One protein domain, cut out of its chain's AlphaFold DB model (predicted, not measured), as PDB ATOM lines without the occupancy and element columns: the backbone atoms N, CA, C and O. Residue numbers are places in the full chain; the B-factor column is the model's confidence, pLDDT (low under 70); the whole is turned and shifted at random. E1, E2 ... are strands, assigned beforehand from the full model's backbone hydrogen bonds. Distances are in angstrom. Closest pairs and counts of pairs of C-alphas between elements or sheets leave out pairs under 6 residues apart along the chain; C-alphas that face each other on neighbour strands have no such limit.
ATOM      1  N   LEU A  22     -28.471  88.932  77.325       92.62
ATOM      2  CA  LEU A  22     -27.034  89.040  77.139       92.62
ATOM      3  C   LEU A  22     -26.365  88.949  78.507       92.62
ATOM      4  O   LEU A  22     -26.813  89.597  79.457       92.62
ATOM      5  N   HIS A  23     -25.293  88.172  78.610       94.94
ATOM      6  CA  HIS A  23     -24.438  88.128  79.793       94.94
ATOM      7  C   HIS A  23     -23.034  88.616  79.435       94.94
ATOM      8  O   HIS A  23     -22.386  88.057  78.555       94.94
ATOM      9  N   PHE A  24     -22.560  89.647  80.128       96.69
ATOM     10  CA  PHE A  24     -21.163  90.065  80.096       96.69
ATOM     11  C   PHE A  24     -20.458  89.484  81.320       96.69
ATOM     12  O   PHE A  24     -20.862  89.786  82.440       96.69
ATOM     13  N   GLY A  25     -19.458  88.637  81.097       96.44
ATOM     14  CA  GLY A  25     -18.631  88.036  82.141       96.44
ATOM     15  C   GLY A  25     -17.230  88.636  82.145       96.44
ATOM     16  O   GLY A  25     -16.654  88.851  81.075       96.44
ATOM     17  N   LEU A  26     -16.702  88.893  83.336       95.75
ATOM     18  CA  LEU A  26     -15.331  89.302  83.621       95.75
ATOM     19  C   LEU A  26     -14.723  88.264  84.566       95.75
ATOM     20  O   LEU A  26     -15.373  87.906  85.542       95.75
ATOM     21  N   GLY A  27     -13.507  87.805  84.282       94.19
ATOM     22  CA  GLY A  27     -12.778  86.894  85.162       94.19
ATOM     23  C   GLY A  27     -11.280  87.180  85.187       94.19
ATOM     24  O   GLY A  27     -10.734  87.690  84.202       94.19
ATOM     25  N   TRP A  28     -10.632  86.895  86.314       92.69
ATOM     26  CA  TRP A  28      -9.197  87.037  86.541       92.69
ATOM     27  C   TRP A  28      -8.716  86.199  87.729       92.69
ATOM     28  O   TRP A  28      -9.463  85.932  88.660       92.69
ATOM     29  N   ASP A  48      -8.459  94.025  92.057       86.69
ATOM     30  CA  ASP A  48      -9.854  94.436  92.103       86.69
ATOM     31  C   ASP A  48     -10.204  94.966  90.713       86.69
ATOM     32  O   ASP A  48      -9.770  96.067  90.331       86.69
ATOM     33  N   LEU A  49     -10.809  94.092  89.904       90.62
ATOM     34  CA  LEU A  49     -11.278  94.426  88.569       90.62
ATOM     35  C   LEU A  49     -12.795  94.551  88.587       90.62
ATOM     36  O   LEU A  49     -13.493  93.626  88.969       90.62
ATOM     37  N   ASP A  50     -13.288  95.651  88.037       91.50
ATOM     38  CA  ASP A  50     -14.707  95.967  88.051       91.50
ATOM     39  C   ASP A  50     -15.297  95.940  86.647       91.50
ATOM     40  O   ASP A  50     -14.849  96.664  85.736       91.50
ATOM     41  N   ALA A  51     -16.382  95.187  86.502       95.69
ATOM     42  CA  ALA A  51     -17.273  95.271  85.365       95.69
ATOM     43  C   ALA A  51     -18.240  96.460  85.514       95.69
ATOM     44  O   ALA A  51     -18.793  96.774  86.566       95.69
ATOM     45  N   GLY A  52     -18.485  97.149  84.402       97.31
ATOM     46  CA  GLY A  52     -19.450  98.239  84.333       97.31
ATOM     47  C   GLY A  52     -20.271  98.189  83.056       97.31
ATOM     48  O   GLY A  52     -19.846  97.633  82.043       97.31
ATOM     49  N   CYS A  53     -21.462  98.780  83.100       98.19
ATOM     50  CA  CYS A  53     -22.329  98.939  81.940       98.19
ATOM     51  C   CYS A  53     -22.956 100.333  81.921       98.19
ATOM     52  O   CYS A  53     -23.631 100.736  82.868       98.19
ATOM     53  N   VAL A  54     -22.761 101.055  80.821       98.31
ATOM     54  CA  VAL A  54     -23.360 102.366  80.575       98.31
ATOM     55  C   VAL A  54     -24.434 102.226  79.503       98.31
ATOM     56  O   VAL A  54     -24.154 101.776  78.391       98.31
ATOM     57  N   LEU A  55     -25.659 102.626  79.838       98.44
ATOM     58  CA  LEU A  55     -26.779 102.731  78.907       98.44
ATOM     59  C   LEU A  55     -26.758 104.132  78.306       98.44
ATOM     60  O   LEU A  55     -26.729 105.118  79.048       98.44
ATOM     61  N   MET A  56     -26.804 104.229  76.982       98.62
ATOM     62  CA  MET A  56     -26.770 105.509  76.275       98.62
ATOM     63  C   MET A  56     -27.880 105.598  75.234       98.62
ATOM     64  O   MET A  56     -28.294 104.589  74.660       98.62
ATOM     65  N   ASP A  57     -28.353 106.819  74.996       98.25
ATOM     66  CA  ASP A  57     -29.257 107.109  73.883       98.25
ATOM     67  C   ASP A  57     -28.509 107.217  72.545       98.25
ATOM     68  O   ASP A  57     -27.282 107.116  72.478       98.25
ATOM     69  N   SER A  58     -29.257 107.453  71.466       97.94
ATOM     70  CA  SER A  58     -28.721 107.585  70.105       97.94
ATOM     71  C   SER A  58     -27.756 108.763  69.914       97.94
ATOM     72  O   SER A  58     -27.029 108.801  68.924       97.94
ATOM     73  N   THR A  59     -27.709 109.714  70.850       97.62
ATOM     74  CA  THR A  59     -26.749 110.830  70.843       97.62
ATOM     75  C   THR A  59     -25.473 110.518  71.629       97.62
ATOM     76  O   THR A  59     -24.556 111.337  71.665       97.62
ATOM     77  N   GLY A  60     -25.400 109.340  72.260       96.31
ATOM     78  CA  GLY A  60     -24.320 108.952  73.163       96.31
ATOM     79  C   GLY A  60     -24.464 109.532  74.572       96.31
ATOM     80  O   GLY A  60     -23.538 109.426  75.375       96.31
ATOM     81  N   LYS A  61     -25.606 110.145  74.909       97.94
ATOM     82  CA  LYS A  61     -25.838 110.667  76.255       97.94
ATOM     83  C   LYS A  61     -26.156 109.518  77.205       97.94
ATOM     84  O   LYS A  61     -27.014 108.680  76.931       97.94
ATOM     85  N   THR A  62     -25.493 109.517  78.358       98.31
ATOM     86  CA  THR A  62     -25.733 108.540  79.422       98.31
ATOM     87  C   THR A  62     -27.157 108.647  79.967       98.31
ATOM     88  O   THR A  62     -27.586 109.709  80.422       98.31
ATOM     89  N   ILE A  63     -27.864 107.520  79.949       98.25
ATOM     90  CA  ILE A  63     -29.174 107.317  80.574       98.25
ATOM     91  C   ILE A  63     -28.990 106.716  81.969       98.25
ATOM     92  O   ILE A  63     -29.626 107.161  82.924       98.25
ATOM     93  N   ASP A  64     -28.142 105.691  82.087       98.19
ATOM     94  CA  ASP A  64     -27.890 104.982  83.341       98.19
ATOM     95  C   ASP A  64     -26.492 104.336  83.350       98.19
ATOM     96  O   ASP A  64     -25.944 104.030  82.292       98.19
ATOM     97  N   THR A  65     -25.943 104.093  84.541       98.19
ATOM     98  CA  THR A  65     -24.637 103.454  84.760       98.19
ATOM     99  C   THR A  65     -24.741 102.400  85.856       98.19
ATOM    100  O   THR A  65     -25.146 102.693  86.983       98.19
ATOM    101  N   ILE A  66     -24.368 101.167  85.526       98.06
ATOM    102  CA  ILE A  66     -24.397  99.991  86.399       98.06
ATOM    103  C   ILE A  66     -22.954  99.589  86.686       98.06
ATOM    104  O   ILE A  66     -22.146  99.495  85.767       98.06
ATOM    105  N   TRP A  67     -22.653  99.391  87.964       95.56
ATOM    106  CA  TRP A  67     -21.320  99.130  88.514       95.56
ATOM    107  C   TRP A  67     -21.469  98.671  89.972       95.56
ATOM    108  O   TRP A  67     -22.589  98.681  90.497       95.56
ATOM    109  N   PHE A  68     -20.376  98.329  90.654       91.56
ATOM    110  CA  PHE A  68     -20.392  97.778  92.016       91.56
ATOM    111  C   PHE A  68     -21.229  98.583  93.037       91.56
ATOM    112  O   PHE A  68     -21.866  98.013  93.923       91.56
ATOM    113  N   ARG A  69     -21.332  99.916  92.888       94.25
ATOM    114  CA  ARG A  69     -22.164 100.773  93.767       94.25
ATOM    115  C   ARG A  69     -23.632 100.884  93.362       94.25
ATOM    116  O   ARG A  69     -24.454 101.346  94.152       94.25
ATOM    117  N   LYS A  70     -23.974 100.501  92.135       97.31
ATOM    118  CA  LYS A  70     -25.341 100.489  91.610       97.31
ATOM    119  C   LYS A  70     -25.565  99.203  90.821       97.31
ATOM    120  O   LYS A  70     -25.468  99.175  89.597       97.31
ATOM    121  N   LEU A  71     -25.931  98.147  91.544       97.81
ATOM    122  CA  LEU A  71     -26.043  96.790  91.000       97.81
ATOM    123  C   LEU A  71     -27.237  96.577  90.061       97.81
ATOM    124  O   LEU A  71     -27.363  95.518  89.456       97.81
ATOM    125  N   LYS A  72     -28.169  97.528  89.956       98.25
ATOM    126  CA  LYS A  72     -29.361  97.399  89.110       98.25
ATOM    127  C   LYS A  72     -29.658  98.714  88.404       98.25
ATOM    128  O   LYS A  72     -29.679  99.771  89.031       98.25
ATOM    129  N   SER A  73     -29.935  98.623  87.107       98.06
ATOM    130  CA  SER A  73     -30.500  99.728  86.321       98.06
ATOM    131  C   SER A  73     -31.838 100.193  86.892       98.06
ATOM    132  O   SER A  73     -32.600  99.406  87.456       98.06
ATOM    133  N   THR A  74     -32.168 101.457  86.655       97.19
ATOM    134  CA  THR A  74     -33.449 102.063  87.046       97.19
ATOM    135  C   THR A  74     -34.642 101.353  86.391       97.19
ATOM    136  O   THR A  74     -35.675 101.166  87.025       97.19
ATOM    137  N   CYS A  75     -34.493 100.889  85.145       95.62
ATOM    138  CA  CYS A  75     -35.515 100.104  84.438       95.62
ATOM    139  C   CYS A  75     -35.539  98.611  84.830       95.62
ATOM    140  O   CYS A  75     -36.429  97.862  84.419       95.62
ATOM    141  N   GLY A  76     -34.559  98.148  85.613       97.12
ATOM    142  CA  GLY A  76     -34.422  96.757  86.039       97.12
ATOM    143  C   GLY A  76     -34.055  95.768  84.925       97.12
ATOM    144  O   GLY A  76     -34.204  94.562  85.134       97.12
ATOM    145  N   ALA A  77     -33.623  96.255  83.758       97.50
ATOM    146  CA  ALA A  77     -33.193  95.440  82.620       97.50
ATOM    147  C   ALA A  77     -31.742  94.953  82.753       97.50
ATOM    148  O   ALA A  77     -31.423  93.862  82.296       97.50
ATOM    149  N   VAL A  78     -30.881  95.741  83.398       98.25
ATOM    150  CA  VAL A  78     -29.470  95.415  83.657       98.25
ATOM    151  C   VAL A  78     -29.249  95.158  85.145       98.25
ATOM    152  O   VAL A  78     -29.696  95.962  85.974       98.25
ATOM    153  N   VAL A  79     -28.577  94.051  85.468       98.25
ATOM    154  CA  VAL A  79     -28.261  93.599  86.832       98.25
ATOM    155  C   VAL A  79     -26.807  93.126  86.910       98.25
ATOM    156  O   VAL A  79     -26.417  92.218  86.185       98.25
ATOM    157  N   HIS A  80     -26.037  93.715  87.818       97.94
ATOM    158  CA  HIS A  80     -24.693  93.300  88.218       97.94
ATOM    159  C   HIS A  80     -24.777  92.205  89.291       97.94
ATOM    160  O   HIS A  80     -25.625  92.294  90.185       97.94
ATOM    161  N   SER A  81     -23.918  91.185  89.230       95.62
ATOM    162  CA  SER A  81     -23.871  90.085  90.209       95.62
ATOM    163  C   SER A  81     -23.459  90.543  91.606       95.62
ATOM    164  O   SER A  81     -23.946  90.008  92.598       95.62
ATOM    165  N   GLY A  82     -22.589  91.543  91.665       92.38
ATOM    166  CA  GLY A  82     -21.909  91.983  92.876       92.38
ATOM    167  C   GLY A  82     -20.434  92.187  92.569       92.38
ATOM    168  O   GLY A  82     -20.004  91.841  91.474       92.38
ATOM    169  N   ASP A  83     -19.741  92.789  93.520       90.88
ATOM    170  CA  ASP A  83     -18.322  93.121  93.442       90.88
ATOM    171  C   ASP A  83     -17.468  91.913  93.859       90.88
ATOM    172  O   ASP A  83     -17.748  91.318  94.912       90.88
ATOM    173  N   ASN A  84     -16.469  91.538  93.060       88.75
ATOM    174  CA  ASN A  84     -15.442  90.573  93.447       88.75
ATOM    175  C   ASN A  84     -14.105  91.295  93.642       88.75
ATOM    176  O   ASN A  84     -13.451  91.704  92.697       88.75
ATOM    177  N   LEU A  85     -13.651  91.375  94.892       86.12
ATOM    178  CA  LEU A  85     -12.462  92.152  95.261       86.12
ATOM    179  C   LEU A  85     -11.132  91.394  95.091       86.12
ATOM    180  O   LEU A  85     -10.076  91.935  95.442       86.12
ATOM    181  N   THR A  86     -11.178  90.115  94.704       82.19
ATOM    182  CA  THR A  86     -10.013  89.216  94.760       82.19
ATOM    183  C   THR A  86      -9.787  88.380  93.507       82.19
ATOM    184  O   THR A  86      -8.642  87.984  93.288       82.19
ATOM    185  N   GLY A  87     -10.827  88.104  92.716       81.00
ATOM    186  CA  GLY A  87     -10.793  87.096  91.646       81.00
ATOM    187  C   GLY A  87     -10.834  85.662  92.181       81.00
ATOM    188  O   GLY A  87     -10.394  84.724  91.526       81.00
ATOM    189  N   GLU A  88     -11.249  85.459  93.440       84.12
ATOM    190  CA  GLU A  88     -11.391  84.103  93.974       84.12
ATOM    191  C   GLU A  88     -12.624  83.428  93.366       84.12
ATOM    192  O   GLU A  88     -13.762  83.766  93.699       84.12
ATOM    193  N   GLY A  89     -12.394  82.423  92.525       81.94
ATOM    194  CA  GLY A  89     -13.450  81.655  91.883       81.94
ATOM    195  C   GLY A  89     -12.954  80.951  90.627       81.94
ATOM    196  O   GLY A  89     -11.809  81.111  90.222       81.94
ATOM    197  N   ASP A  90     -13.835  80.155  90.020       83.06
ATOM    198  CA  ASP A  90     -13.629  79.624  88.674       83.06
ATOM    199  C   ASP A  90     -14.598  80.325  87.712       83.06
ATOM    200  O   ASP A  90     -15.808  80.376  87.957       83.06
ATOM    201  N   GLY A  91     -14.100  80.771  86.558       91.00
ATOM    202  CA  GLY A  91     -14.935  81.307  85.483       91.00
ATOM    203  C   GLY A  91     -15.144  82.818  85.565       91.00
ATOM    204  O   GLY A  91     -14.174  83.561  85.577       91.00
ATOM    205  N   ASP A  92     -16.401  83.266  85.485       93.75
ATOM    206  CA  ASP A  92     -16.719  84.699  85.532       93.75
ATOM    207  C   ASP A  92     -16.827  85.142  86.998       93.75
ATOM    208  O   ASP A  92     -17.798  84.794  87.677       93.75
ATOM    209  N   ASP A  93     -15.851  85.914  87.463       93.44
ATOM    210  CA  ASP A  93     -15.823  86.527  88.793       93.44
ATOM    211  C   ASP A  93     -16.906  87.594  88.958       93.44
ATOM    212  O   ASP A  93     -17.566  87.667  89.998       93.44
ATOM    213  N   GLU A  94     -17.147  88.374  87.903       95.25
ATOM    214  CA  GLU A  94     -18.242  89.334  87.833       95.25
ATOM    215  C   GLU A  94     -19.090  89.141  86.583       95.25
ATOM    216  O   GLU A  94     -18.597  88.879  85.483       95.25
ATOM    217  N   VAL A  95     -20.405  89.310  86.742       97.00
ATOM    218  CA  VAL A  95     -21.370  89.138  85.657       97.00
ATOM    219  C   VAL A  95     -22.365  90.289  85.624       97.00
ATOM    220  O   VAL A  95     -23.082  90.551  86.592       97.00
ATOM    221  N   ILE A  96     -22.508  90.905  84.453       98.25
ATOM    222  CA  ILE A  96     -23.598  91.829  84.140       98.25
ATOM    223  C   ILE A  96     -24.606  91.119  83.244       98.25
ATOM    224  O   ILE A  96     -24.322  90.767  82.100       98.25
ATOM    225  N   LYS A  97     -25.819  90.933  83.761       97.88
ATOM    226  CA  LYS A  97     -26.947  90.350  83.034       97.88
ATOM    227  C   LYS A  97     -27.817  91.452  82.455       97.88
ATOM    228  O   LYS A  97     -28.225  92.362  83.176       97.88
ATOM    229  N   VAL A  98     -28.138  91.341  81.173       97.81
ATOM    230  CA  VAL A  98     -28.972  92.286  80.435       97.81
ATOM    231  C   VAL A  98     -30.165  91.558  79.839       97.81
ATOM    232  O   VAL A  98     -30.022  90.633  79.046       97.81
ATOM    233  N   ASN A  99     -31.357  92.029  80.182       96.12
ATOM    234  CA  ASN A  99     -32.594  91.664  79.523       96.12
ATOM    235  C   ASN A  99     -32.923  92.718  78.456       96.12
ATOM    236  O   ASN A  99     -33.452  93.786  78.771       96.12
ATOM    237  N   LEU A 100     -32.614  92.408  77.196       93.81
ATOM    238  CA  LEU A 100     -32.770  93.336  76.074       93.81
ATOM    239  C   LEU A 100     -34.239  93.679  75.804       93.81
ATOM    240  O   LEU A 100     -34.541  94.810  75.442       93.81
ATOM    241  N   SER A 101     -35.170  92.748  76.049       91.88
ATOM    242  CA  SER A 101     -36.604  92.997  75.837       91.88
ATOM    243  C   SER A 101     -37.227  93.930  76.879       91.88
ATOM    244  O   SER A 101     -38.344  94.406  76.689       91.88
ATOM    245  N   ARG A 102     -36.513  94.208  77.976       94.75
ATOM    246  CA  ARG A 102     -36.921  95.157  79.020       94.75
ATOM    247  C   ARG A 102     -36.213  96.506  78.922       94.75
ATOM    248  O   ARG A 102     -36.474  97.373  79.758       94.75
ATOM    249  N   LEU A 103     -35.312  96.689  77.956       96.19
ATOM    250  CA  LEU A 103     -34.661  97.979  77.765       96.19
ATOM    251  C   LEU A 103     -35.689  99.023  77.299       96.19
ATOM    252  O   LEU A 103     -36.498  98.743  76.413       96.19
ATOM    253  N   PRO A 104     -35.679 100.228  77.889       96.56
ATOM    254  CA  PRO A 104     -36.448 101.349  77.377       96.56
ATOM    255  C   PRO A 104     -36.100 101.649  75.914       96.56
ATOM    256  O   PRO A 104     -34.938 101.575  75.526       96.56
ATOM    257  N   ALA A 105     -37.093 102.062  75.126       96.38
ATOM    258  CA  ALA A 105     -36.928 102.323  73.691       96.38
ATOM    259  C   ALA A 105     -35.940 103.456  73.357       96.38
ATOM    260  O   ALA A 105     -35.541 103.599  72.210       96.38
ATOM    261  N   ASN A 106     -35.571 104.286  74.336       97.25
ATOM    262  CA  ASN A 106     -34.575 105.342  74.165       97.25
ATOM    263  C   ASN A 106     -33.128 104.866  74.387       97.25
ATOM    264  O   ASN A 106     -32.224 105.675  74.213       97.25
ATOM    265  N   VAL A 107     -32.896 103.612  74.796       97.88
ATOM    266  CA  VAL A 107     -31.550 103.032  74.915       97.88
ATOM    267  C   VAL A 107     -31.129 102.479  73.556       97.88
ATOM    268  O   VAL A 107     -31.720 101.518  73.079       97.88
ATOM    269  N   GLU A 108     -30.082 103.059  72.972       97.06
ATOM    270  CA  GLU A 108     -29.531 102.642  71.672       97.06
ATOM    271  C   GLU A 108     -28.216 101.871  71.839       97.06
ATOM    272  O   GLU A 108     -27.925 100.936  71.093       97.06
ATOM    273  N   TYR A 109     -27.423 102.230  72.854       97.25
ATOM    274  CA  TYR A 109     -26.106 101.644  73.073       97.25
ATOM    275  C   TYR A 109     -25.938 101.134  74.502       97.25
ATOM    276  O   TYR A 109     -26.357 101.768  75.475       97.25
ATOM    277  N   LEU A 110     -25.240 100.004  74.610       97.31
ATOM    278  CA  LEU A 110     -24.671  99.493  75.850       97.31
ATOM    279  C   LEU A 110     -23.153  99.503  75.705       97.31
ATOM    280  O   LEU A 110     -22.611  98.827  74.830       97.31
ATOM    281  N   ALA A 111     -22.466 100.259  76.555       97.06
ATOM    282  CA  ALA A 111     -21.014 100.207  76.655       97.06
ATOM    283  C   ALA A 111     -20.620  99.414  77.898       97.06
ATOM    284  O   ALA A 111     -20.959  99.807  79.014       97.06
ATOM    285  N   PHE A 112     -19.906  98.308  77.701       96.88
ATOM    286  CA  PHE A 112     -19.313  97.537  78.789       96.88
ATOM    287  C   PHE A 112     -17.891  98.016  79.048       96.88
ATOM    288  O   PHE A 112     -17.128  98.259  78.112       96.88
ATOM    289  N   THR A 113     -17.541  98.152  80.318       95.56
ATOM    290  CA  THR A 113     -16.227  98.622  80.753       95.56
ATOM    291  C   THR A 113     -15.621  97.625  81.722       95.56
ATOM    292  O   THR A 113     -16.336  97.069  82.548       95.56
ATOM    293  N   VAL A 114     -14.305  97.458  81.648       93.19
ATOM    294  CA  VAL A 114     -13.508  96.785  82.675       93.19
ATOM    295  C   VAL A 114     -12.507  97.806  83.187       93.19
ATOM    296  O   VAL A 114     -11.839  98.464  82.384       93.19
ATOM    297  N   ASN A 115     -12.428  97.980  84.499       89.81
ATOM    298  CA  ASN A 115     -11.489  98.907  85.123       89.81
ATOM    299  C   ASN A 115     -10.784  98.241  86.305       89.81
ATOM    300  O   ASN A 115     -11.330  97.323  86.892       89.81
ATOM    301  N   SER A 116      -9.562  98.679  86.618       86.44
ATOM    302  CA  SER A 116      -8.882  98.288  87.856       86.44
ATOM    303  C   SER A 116      -9.103  99.386  88.887       86.44
ATOM    304  O   SER A 116      -8.571 100.491  88.736       86.44
ATOM    305  N   PHE A 117      -9.880  99.103  89.929       77.38
ATOM    306  CA  PHE A 117     -10.235 100.110  90.929       77.38
ATOM    307  C   PHE A 117      -9.088 100.432  91.887       77.38
ATOM    308  O   PHE A 117      -8.968 101.556  92.380       77.38
ATOM    309  N   ARG A 118      -8.182  99.473  92.099       78.44
ATOM    310  CA  ARG A 118      -6.982  99.645  92.934       78.44
ATOM    311  C   ARG A 118      -5.750 100.119  92.159       78.44
ATOM    312  O   ARG A 118      -4.704 100.346  92.767       78.44
ATOM    313  N   GLY A 119      -5.886 100.352  90.854       72.88
ATOM    314  CA  GLY A 119      -4.867 100.994  90.025       72.88
ATOM    315  C   GLY A 119      -3.729 100.077  89.576       72.88
ATOM    316  O   GLY A 119      -2.705 100.583  89.114       72.88
ATOM    317  N   GLN A 120      -3.881  98.755  89.695       76.75
ATOM    318  CA  GLN A 120      -2.936  97.817  89.093       76.75
ATOM    319  C   GLN A 120      -3.039  97.861  87.563       76.75
ATOM    320  O   GLN A 120      -4.099  98.123  86.989       76.75
ATOM    321  N   SER A 121      -1.924  97.604  86.877       79.75
ATOM    322  CA  SER A 121      -1.965  97.428  85.428       79.75
ATOM    323  C   SER A 121      -2.603  96.082  85.098       79.75
ATOM    324  O   SER A 121      -2.323  95.092  85.766       79.75
ATOM    325  N   PHE A 122      -3.365  95.995  84.003       79.50
ATOM    326  CA  PHE A 122      -3.835  94.701  83.488       79.50
ATOM    327  C   PHE A 122      -2.686  93.729  83.168       79.50
ATOM    328  O   PHE A 122      -2.901  92.525  83.159       79.50
ATOM    329  N   ASN A 123      -1.464  94.231  82.944       78.88
ATOM    330  CA  ASN A 123      -0.272  93.395  82.759       78.88
ATOM    331  C   ASN A 123       0.114  92.598  84.014       78.88
ATOM    332  O   ASN A 123       0.815  91.597  83.899       78.88
ATOM    333  N   ASP A 124      -0.315  93.056  85.191       78.62
ATOM    334  CA  ASP A 124      -0.034  92.419  86.478       78.62
ATOM    335  C   ASP A 124      -1.143  91.432  86.883       78.62
ATOM    336  O   ASP A 124      -1.040  90.782  87.924       78.62
ATOM    337  N   VAL A 125      -2.200  91.319  86.069       83.06
ATOM    338  CA  VAL A 125      -3.346  90.447  86.319       83.06
ATOM    339  C   VAL A 125      -3.190  89.151  85.534       83.06
ATOM    340  O   VAL A 125      -3.121  89.149  84.304       83.06
ATOM    341  N   GLU A 126      -3.142  88.031  86.246       86.00
ATOM    342  CA  GLU A 126      -3.056  86.719  85.614       86.00
ATOM    343  C   GLU A 126      -4.415  86.308  85.025       86.00
ATOM    344  O   GLU A 126      -5.464  86.510  85.633       86.00
ATOM    345  N   ASN A 127      -4.386  85.739  83.814       88.69
ATOM    346  CA  ASN A 127      -5.542  85.159  83.119       88.69
ATOM    347  C   ASN A 127      -6.791  86.058  83.024       88.69
ATOM    348  O   ASN A 127      -7.899  85.547  82.894       88.69
ATOM    349  N   ALA A 128      -6.627  87.385  83.016       90.44
ATOM    350  CA  ALA A 128      -7.746  88.306  82.857       90.44
ATOM    351  C   ALA A 128      -8.456  88.117  81.504       90.44
ATOM    352  O   ALA A 128      -7.826  88.159  80.440       90.44
ATOM    353  N   PHE A 129      -9.779  87.973  81.529       92.12
ATOM    354  CA  PHE A 129     -10.603  87.881  80.330       92.12
ATOM    355  C   PHE A 129     -11.965  88.550  80.519       92.12
ATOM    356  O   PHE A 129     -12.472  88.704  81.626       92.12
ATOM    357  N   CYS A 130     -12.600  88.902  79.404       93.88
ATOM    358  CA  CYS A 130     -14.024  89.199  79.380       93.88
ATOM    359  C   CYS A 130     -14.701  88.492  78.207       93.88
ATOM    360  O   CYS A 130     -14.068  88.165  77.196       93.88
ATOM    361  N   ARG A 131     -16.000  88.231  78.341       93.88
ATOM    362  CA  ARG A 131     -16.794  87.552  77.314       93.88
ATOM    363  C   ARG A 131     -18.235  88.030  77.303       93.88
ATOM    364  O   ARG A 131     -18.769  88.455  78.322       93.88
ATOM    365  N   VAL A 132     -18.864  87.918  76.138       91.62
ATOM    366  CA  VAL A 132     -20.297  88.148  75.946       91.62
ATOM    367  C   VAL A 132     -20.928  86.834  75.503       91.62
ATOM    368  O   VAL A 132     -20.433  86.214  74.557       91.62
ATOM    369  N   VAL A 133     -21.985  86.415  76.199       88.44
ATOM    370  CA  VAL A 133     -22.743  85.176  75.950       88.44
ATOM    371  C   VAL A 133     -24.216  85.492  75.740       88.44
ATOM    372  O   VAL A 133     -24.754  86.338  76.494       88.44
TER     373      VAL A 133
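What this domain is: This is residues 22 to 28 and 48 to 133 of the 133 residues of the protein "Tellurium resistance protein TerZ" of Escherichia coli (UniProt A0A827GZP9). Two antiparallel sheets lie face to face as an elongated sandwich, E4, E5, E1 and E7 in one layer and E3, E2 and E6 in the other, with the chain changing layers at the links E3 to E4, E5 to E6 and E6 to E7, and with E1 and E2, on either side of the cut, in different layers. Long loops cover much of the rest, among them residues 81 to 93 and 117 to 128. The printed part has 93 residues with seven named strands, E1 to E7 in order along the chain, and no named helix; the class is all strand, though under half of the residues, 40 of 93, are in named elements. The sheet orders are E4 - E5 - E1 - E7 and E3 - E2 - E6. The whole is compact, with a radius of gyration of the C-alphas of 13.4 A and spans of 39 by 23 by 21 A.

How they stand to each other: E1, residues 22 to 27, is an inner strand, antiparallel to E5, residues 94 to 99, at 174 degrees, with N 24 and O 96 2.9 A apart, within hydrogen-bond range. E1 is also antiparallel to the edge strand E7, residues 129 to 132, with N 25 and O 131 at 2.9 A. The other edge strand, E4, residues 78 to 80, forms a hairpin with E5, N 97 and O 79 being 2.8 A apart. In the second sheet E2, residues 49 to 56, is the inner strand. It forms a hairpin with E3, residues 62 to 66, with N 53 and O 66 at 2.8 A, and is antiparallel to E6, residues 109 to 116, at 158 degrees, with N 52 and O 113 at 2.8 A. This sheet is only just strongly twisted, its C-alphas lying up to 4.3 A off the best plane. The two sheets form a sandwich, two sheets face to face, 9.5 A centre to centre, their best planes 13 degrees apart. Between them the closest C-alphas of E2 and E5 are those of Ala 51 and Glu 94, 6.5 A apart. E6 and E7 are near each other, with 5 pairs of C-alphas within 10 A, while E3 and E7 are apart.

Where its parts are: E1 begins at C-alpha 22, (-27.034, 89.040, 77.139), and is 16.5 A long from first to last C-alpha. E2 is 22.7 A long and E3 11.1 A. E4 is 6.9 A long and E5 16.7 A. E6, 22.9 A long, ends at C-alpha 116, (-8.882, 98.288, 87.856). E7, 10.6 A long, ends at C-alpha 132, (-20.297, 88.148, 75.946).

The domain as a whole: The two C-alphas farthest apart are those of Ala 105 and Asp 124, 40.3 A. Residues 29 to 47 are not printed, and C-alphas 28 and 48 are 9.3 A apart across this cut. The links E3 to E4, E4 to E5 and E6 to E7 are long, E5 to E6 is short and E2 to E3 tight. The mean pLDDT of the printed part is 92.7, and no printed residue is under 70.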